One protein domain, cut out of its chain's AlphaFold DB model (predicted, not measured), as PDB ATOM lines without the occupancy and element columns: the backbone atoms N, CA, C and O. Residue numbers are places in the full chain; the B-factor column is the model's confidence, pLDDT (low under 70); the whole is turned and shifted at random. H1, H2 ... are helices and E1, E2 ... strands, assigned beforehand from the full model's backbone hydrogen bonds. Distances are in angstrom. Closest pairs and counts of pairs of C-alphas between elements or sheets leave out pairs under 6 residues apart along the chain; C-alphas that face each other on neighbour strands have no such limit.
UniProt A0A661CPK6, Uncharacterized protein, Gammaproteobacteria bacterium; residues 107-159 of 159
ATOM      1  N   ASP A 107     128.868 175.199 178.780       96.12
ATOM      2  CA  ASP A 107     129.756 174.364 179.595       96.12
ATOM      3  C   ASP A 107     129.279 172.904 179.686       96.12
ATOM      4  O   ASP A 107     130.090 171.974 179.622       96.12
ATOM      5  N   LYS A 108     127.961 172.681 179.776       97.31
ATOM      6  CA  LYS A 108     127.373 171.336 179.745       97.31
ATOM      7  C   LYS A 108     127.510 170.700 178.368       97.31
ATOM      8  O   LYS A 108     127.836 169.516 178.291       97.31
ATOM      9  N   ILE A 109     127.312 171.465 177.295       97.81
ATOM     10  CA  ILE A 109     127.525 170.995 175.921       97.81
ATOM     11  C   ILE A 109     128.975 170.519 175.745       97.81
ATOM     12  O   ILE A 109     129.210 169.397 175.290       97.81
ATOM     13  N   ASP A 110     129.949 171.323 176.175       96.38
ATOM     14  CA  ASP A 110     131.367 170.966 176.100       96.38
ATOM     15  C   ASP A 110     131.686 169.710 176.933       96.38
ATOM     16  O   ASP A 110     132.441 168.832 176.499       96.38
ATOM     17  N   ALA A 111     131.091 169.573 178.122       97.19
ATOM     18  CA  ALA A 111     131.239 168.382 178.958       97.19
ATOM     19  C   ALA A 111     130.624 167.124 178.313       97.19
ATOM     20  O   ALA A 111     131.227 166.042 178.362       97.19
ATOM     21  N   ILE A 112     129.459 167.257 177.668       97.94
ATOM     22  CA  ILE A 112     128.803 166.182 176.910       97.94
ATOM     23  C   ILE A 112     129.700 165.751 175.752       97.94
ATOM     24  O   ILE A 112     129.995 164.560 175.622       97.94
ATOM     25  N   PHE A 113     130.218 166.700 174.967       97.56
ATOM     26  CA  PHE A 113     131.124 166.402 173.860       97.56
ATOM     27  C   PHE A 113     132.363 165.636 174.337       97.56
ATOM     28  O   PHE A 113     132.713 164.601 173.771       97.56
ATOM     29  N   ARG A 114     133.012 166.085 175.421       97.31
ATOM     30  CA  ARG A 114     134.191 165.406 175.993       97.31
ATOM     31  C   ARG A 114     133.877 163.989 176.466       97.31
ATOM     32  O   ARG A 114     134.697 163.090 176.281       97.31
ATOM     33  N   THR A 115     132.699 163.779 177.042       97.25
ATOM     34  CA  THR A 115     132.226 162.460 177.483       97.25
ATOM     35  C   THR A 115     132.003 161.522 176.297       97.25
ATOM     36  O   THR A 115     132.508 160.397 176.296       97.25
ATOM     37  N   VAL A 116     131.330 162.002 175.249       97.62
ATOM     38  CA  VAL A 116     131.141 161.256 173.995       97.62
ATOM     39  C   VAL A 116     132.486 160.956 173.335       97.62
ATOM     40  O   VAL A 116     132.725 159.826 172.909       97.62
ATOM     41  N   HIS A 117     133.402 161.925 173.297       97.06
ATOM     42  CA  HIS A 117     134.745 161.737 172.759       97.06
ATOM     43  C   HIS A 117     135.520 160.661 173.530       97.06
ATOM     44  O   HIS A 117     136.084 159.766 172.909       97.06
ATOM     45  N   LYS A 118     135.499 160.689 174.869       96.62
ATOM     46  CA  LYS A 118     136.125 159.663 175.720       96.62
ATOM     47  C   LYS A 118     135.560 158.265 175.448       96.62
ATOM     48  O   LYS A 118     136.317 157.300 175.402       96.62
ATOM     49  N   ALA A 119     134.247 158.150 175.252       96.38
ATOM     50  CA  ALA A 119     133.619 156.884 174.889       96.38
ATOM     51  C   ALA A 119     133.990 156.447 173.457       96.38
ATOM     52  O   ALA A 119     134.167 155.262 173.188       96.38
ATOM     53  N   ASN A 120     134.145 157.384 172.520       95.06
ATOM     54  CA  ASN A 120     134.557 157.077 171.150       95.06
ATOM     55  C   ASN A 120     136.031 156.664 171.048       95.06
ATOM     56  O   ASN A 120     136.338 155.764 170.274       95.06
ATOM     57  N   THR A 121     136.934 157.264 171.825       93.56
ATOM     58  CA  THR A 121     138.367 156.913 171.816       93.56
ATOM     59  C   THR A 121     138.685 155.606 172.540       93.56
ATOM     60  O   THR A 121     139.770 155.068 172.350       93.56
ATOM     61  N   SER A 122     137.746 155.054 173.318       93.94
ATOM     62  CA  SER A 122     137.857 153.711 173.906       93.94
ATOM     63  C   SER A 122     137.330 152.587 173.001       93.94
ATOM     64  O   SER A 122     137.322 151.423 173.405       93.94
ATOM     65  N   LYS A 123     136.879 152.914 171.783       93.94
ATOM     66  CA  LYS A 123     136.523 151.929 170.753       93.94
ATOM     67  C   LYS A 123     137.770 151.326 170.106       93.94
ATOM     68  O   LYS A 123     138.878 151.836 170.250       93.94
ATOM     69  N   MET A 124     137.568 150.251 169.351       91.31
ATOM     70  CA  MET A 124     138.612 149.604 168.557       91.31
ATOM     71  C   MET A 124     138.292 149.660 167.061       91.31
ATOM     72  O   MET A 124     137.141 149.833 166.668       91.31
ATOM     73  N   ILE A 125     139.320 149.506 166.228       90.69
ATOM     74  CA  ILE A 125     139.172 149.417 164.772       90.69
ATOM     75  C   ILE A 125     138.377 148.155 164.408       90.69
ATOM     76  O   ILE A 125     138.679 147.072 164.909       90.69
ATOM     77  N   GLY A 126     137.392 148.287 163.520       86.94
ATOM     78  CA  GLY A 126     136.614 147.164 163.001       86.94
ATOM     79  C   GLY A 126     135.660 147.571 161.878       86.94
ATOM     80  O   GLY A 126     135.780 148.652 161.312       86.94
ATOM     81  N   ILE A 127     134.708 146.697 161.561       83.06
ATOM     82  CA  ILE A 127     133.594 146.970 160.646       83.06
ATOM     83  C   ILE A 127     132.318 146.758 161.451       83.06
ATOM     84  O   ILE A 127     132.160 145.715 162.086       83.06
ATOM     85  N   LYS A 128     131.437 147.757 161.478       81.50
ATOM     86  CA  LYS A 128     130.141 147.646 162.147       81.50
ATOM     87  C   LYS A 128     129.139 146.933 161.234       81.50
ATOM     88  O   LYS A 128     129.112 147.209 160.036       81.50
ATOM     89  N   ASP A 129     128.281 146.101 161.819       79.44
ATOM     90  CA  ASP A 129     127.185 145.431 161.111       79.44
ATOM     91  C   ASP A 129     126.345 146.423 160.284       79.44
ATOM     92  O   ASP A 129     125.975 147.505 160.762       79.44
ATOM     93  N   GLY A 130     126.042 146.052 159.040       80.50
ATOM     94  CA  GLY A 130     125.302 146.871 158.075       80.50
ATOM     95  C   GLY A 130     126.146 147.913 157.333       80.50
ATOM     96  O   GLY A 130     125.597 148.708 156.567       80.50
ATOM     97  N   ARG A 131     127.466 147.948 157.559       81.56
ATOM     98  CA  ARG A 131     128.419 148.822 156.852       81.56
ATOM     99  C   ARG A 131     129.516 148.052 156.116       81.56
ATOM    100  O   ARG A 131     130.499 148.642 155.679       81.56
ATOM    101  N   GLU A 132     129.339 146.752 155.924       76.00
ATOM    102  CA  GLU A 132     130.321 145.858 155.304       76.00
ATOM    103  C   GLU A 132     130.618 146.224 153.841       76.00
ATOM    104  O   GLU A 132     131.677 145.888 153.320       76.00
ATOM    105  N   GLY A 133     129.690 146.923 153.179       74.31
ATOM    106  CA  GLY A 133     129.831 147.388 151.797       74.31
ATOM    107  C   GLY A 133     130.611 148.695 151.624       74.31
ATOM    108  O   GLY A 133     130.869 149.093 150.490       74.31
ATOM    109  N   PHE A 134     130.987 149.376 152.711       77.06
ATOM    110  CA  PHE A 134     131.822 150.571 152.630       77.06
ATOM    111  C   PHE A 134     133.297 150.157 152.704       77.06
ATOM    112  O   PHE A 134     133.712 149.492 153.648       77.06
ATOM    113  N   ASN A 135     134.120 150.589 151.741       69.44
ATOM    114  CA  ASN A 135     135.581 150.393 151.755       69.44
ATOM    115  C   ASN A 135     136.276 151.310 152.788       69.44
ATOM    116  O   ASN A 135     137.278 151.956 152.484       69.44
ATOM    117  N   ALA A 136     135.718 151.422 153.994       71.50
ATOM    118  CA  ALA A 136     136.159 152.334 155.036       71.50
ATOM    119  C   ALA A 136     136.334 151.604 156.372       71.50
ATOM    120  O   ALA A 136     135.583 150.693 156.716       71.50
ATOM    121  N   VAL A 137     137.344 152.031 157.128       78.50
ATOM    122  CA  VAL A 137     137.588 151.576 158.500       78.50
ATOM    123  C   VAL A 137     136.530 152.190 159.422       78.50
ATOM    124  O   VAL A 137     136.295 153.395 159.351       78.50
ATOM    125  N   ASP A 138     135.920 151.390 160.301       84.88
ATOM    126  CA  ASP A 138     134.951 151.850 161.305       84.88
ATOM    127  C   ASP A 138     135.502 151.666 162.736       84.88
ATOM    128  O   ASP A 138     136.544 151.043 162.971       84.88
ATOM    129  N   ALA A 139     134.787 152.222 163.712       88.06
ATOM    130  CA  ALA A 139     135.049 152.068 165.135       88.06
ATOM    131  C   ALA A 139     133.964 151.195 165.784       88.06
ATOM    132  O   ALA A 139     132.799 151.593 165.897       88.06
ATOM    133  N   VAL A 140     134.356 150.018 166.271       91.19
ATOM    134  CA  VAL A 140     133.470 149.047 166.925       91.19
ATOM    135  C   VAL A 140     133.665 149.038 168.441       91.19
ATOM    136  O   VAL A 140     134.718 149.408 168.968       91.19
ATOM    137  N   LYS A 141     132.611 148.650 169.161       93.56
ATOM    138  CA  LYS A 141     132.593 148.594 170.627       93.56
ATOM    139  C   LYS A 141     133.272 147.289 171.084       93.56
ATOM    140  O   LYS A 141     132.780 146.236 170.687       93.56
ATOM    141  N   PRO A 142     134.358 147.328 171.878       92.94
ATOM    142  CA  PRO A 142     134.926 146.116 172.469       92.94
ATOM    143  C   PRO A 142     134.030 145.545 173.581       92.94
ATOM    144  O   PRO A 142     133.125 146.223 174.078       92.94
ATOM    145  N   ASP A 143     134.319 144.317 174.015       94.31
ATOM    146  CA  ASP A 143     133.660 143.703 175.173       94.31
ATOM    147  C   ASP A 143     133.824 144.574 176.429       94.31
ATOM    148  O   ASP A 143     134.913 145.060 176.741       94.31
ATOM    149  N   GLY A 144     132.724 144.787 177.157       93.56
ATOM    150  CA  GLY A 144     132.707 145.627 178.361       93.56
ATOM    151  C   GLY A 144     132.771 147.140 178.100       93.56
ATOM    152  O   GLY A 144     132.900 147.913 179.051       93.56
ATOM    153  N   TRP A 145     132.672 147.591 176.844       95.94
ATOM    154  CA  TRP A 145     132.633 149.018 176.521       95.94
ATOM    155  C   TRP A 145     131.443 149.724 177.184       95.94
ATOM    156  O   TRP A 145     130.298 149.284 177.077       95.94
ATOM    157  N   THR A 146     131.719 150.847 177.848       95.56
ATOM    158  CA  THR A 146     130.711 151.656 178.541       95.56
ATOM    159  C   THR A 146     130.254 152.809 177.649       95.56
ATOM    160  O   THR A 146     131.104 153.574 177.177       95.56
ATOM    161  N   PRO A 147     128.943 152.960 177.414       96.56
ATOM    162  CA  PRO A 147     128.422 154.011 176.561       96.56
ATOM    163  C   PRO A 147     128.261 155.333 177.361       96.56
ATOM    164  O   PRO A 147     128.311 155.317 178.594       96.56
ATOM    165  N   PRO A 148     128.168 156.507 176.705       97.31
ATOM    166  CA  PRO A 148     128.262 157.799 177.392       97.31
ATOM    167  C   PRO A 148     126.973 158.254 178.101       97.31
ATOM    168  O   PRO A 148     126.998 159.277 178.780       97.31
ATOM    169  N   GLU A 149     125.848 157.555 177.952       97.31
ATOM    170  CA  GLU A 149     124.509 158.037 178.318       97.31
ATOM    171  C   GLU A 149     124.354 158.296 179.819       97.31
ATOM    172  O   GLU A 149     123.738 159.291 180.195       97.31
ATOM    173  N   ASP A 150     124.940 157.460 180.682       96.69
ATOM    174  CA  ASP A 150     124.876 157.674 182.133       96.69
ATOM    175  C   ASP A 150     125.667 158.917 182.557       96.69
ATOM    176  O   ASP A 150     125.198 159.709 183.372       96.69
ATOM    177  N   ALA A 151     126.831 159.148 181.946       96.75
ATOM    178  CA  ALA A 151     127.619 160.350 182.191       96.75
ATOM    179  C   ALA A 151     126.944 161.609 181.612       96.75
ATOM    180  O   ALA A 151     126.970 162.658 182.252       96.75
ATOM    181  N   ILE A 152     126.285 161.505 180.452       97.69
ATOM    182  CA  ILE A 152     125.452 162.585 179.898       97.69
ATOM    183  C   ILE A 152     124.296 162.902 180.851       97.69
ATOM    184  O   ILE A 152     124.075 164.072 181.153       97.69
ATOM    185  N   ARG A 153     123.590 161.889 181.370       97.12
ATOM    186  CA  ARG A 153     122.515 162.086 182.356       97.12
ATOM    187  C   ARG A 153     123.023 162.826 183.589       97.12
ATOM    188  O   ARG A 153     122.364 163.770 184.019       97.12
ATOM    189  N   GLY A 154     124.199 162.440 184.085       96.75
ATOM    190  CA  GLY A 154     124.883 163.141 185.164       96.75
ATOM    191  C   GLY A 154     125.095 164.616 184.827       96.75
ATOM    192  O   GLY A 154     124.581 165.478 185.515       96.75
ATOM    193  N   ILE A 155     125.727 164.936 183.696       96.50
ATOM    194  CA  ILE A 155     125.968 166.334 183.284       96.50
ATOM    195  C   ILE A 155     124.671 167.152 183.169       96.50
ATOM    196  O   ILE A 155     124.634 168.335 183.524       96.50
ATOM    197  N   LEU A 156     123.599 166.540 182.658       96.19
ATOM    198  CA  LEU A 156     122.315 167.217 182.523       96.19
ATOM    199  C   LEU A 156     121.705 167.525 183.897       96.19
ATOM    200  O   LEU A 156     121.303 168.668 184.121       96.19
ATOM    201  N   TRP A 157     121.697 166.567 184.828       92.81
ATOM    202  CA  TRP A 157     120.805 166.611 185.992       92.81
ATOM    203  C   TRP A 157     121.453 166.449 187.371       92.81
ATOM    204  O   TRP A 157     120.832 166.804 188.370       92.81
ATOM    205  N   GLU A 158     122.682 165.958 187.456       76.31
ATOM    206  CA  GLU A 158     123.355 165.611 188.708       76.31
ATOM    207  C   GLU A 158     124.657 166.424 188.835       76.31
ATOM    208  O   GLU A 158     125.490 166.450 187.931       76.31
ATOM    209  N   LYS A 159     124.827 167.143 189.948       53.25
ATOM    210  CA  LYS A 159     126.076 167.855 190.269       53.25
ATOM    211  C   LYS A 159     126.926 167.044 191.230       53.25
ATOM    212  O   LYS A 159     126.352 166.579 192.240       53.25
TER     213      LYS A 159
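This is residues 107 to 159 of the 159 residues of an uncharacterized protein of Gammaproteobacteria bacterium (UniProt A0A661CPK6). Two helices, H1 and H2, lie side by side and run opposite ways at one end of a long, narrow shape, and a small two-stranded hairpin, E1 and E2, with a long loop, residues 127 to 137, makes the other end. The backbone goes out along H1 into the hairpin, turns round through the loop, and folds back through residues 141 to 148 to bring H2 beside H1. The printed part has 53 residues, with two named helices and two named strands in the order H1, E1, E2, H2; the sheet's order is E1 - E2, antiparallel, and the class is mostly helix. The whole is loose, with a radius of gyration of the C-alphas of 13.8 A, and elongated, its C-alphas spanning 43 by 22 by 17 A along the three main axes.

H1, residues 107 to 121, touches H2, residues 149 to 157, with 8 pairs of C-alphas within 8 A. Their closest C-alphas are those of Ile 112 and Ile 152, 5.8 A apart. The two helices run opposite ways at a shallow tilt of 9 degrees. In both H1 and H2 every O i to N i+4 pair is within hydrogen-bond range. After H1 a tight link of 2 residues leads to E1, residues 124 to 126. E1 and E2, residues 138 to 140, are antiparallel neighbours and form a hairpin, with 121 degrees between their directions. C-alphas 125 and 139 face each other at 4.9 A. N 124 and O 140 are within hydrogen-bond range at 3.0 A, and so are N 138 and O 126 at 2.9 A. The closest C-alphas of H1 and E2 are those of Asn 120 and Ala 139, 7.8 A apart. E1 and H2 are apart.

H1 begins with C-alpha 107 at (129.756, 174.364, 179.595), ends with C-alpha 121 at (138.367, 156.913, 171.816), and is 21.0 A long from first to last C-alpha. E1 has 3 residues and is 6.4 A long. E2 also has 3 residues and is 6.5 A long. H2 has 9 residues, is 12.1 A long, and ends with C-alpha 157 at (120.805, 166.611, 185.992).

The two C-alphas farthest apart are those of Gly 133 and Lys 159, at 43.7 A, while the first and last printed C-alphas, those of Asp 107 and Lys 159, are 13.0 A apart. The printed part has no cut, and residue 159 is the chain's last residue. The link from E1 to E2, 11 residues, is long, and the link from E2 to H2, 8 residues, is short. The mean pLDDT of the printed part is 90.2, and residues 135 and 159 are under 70.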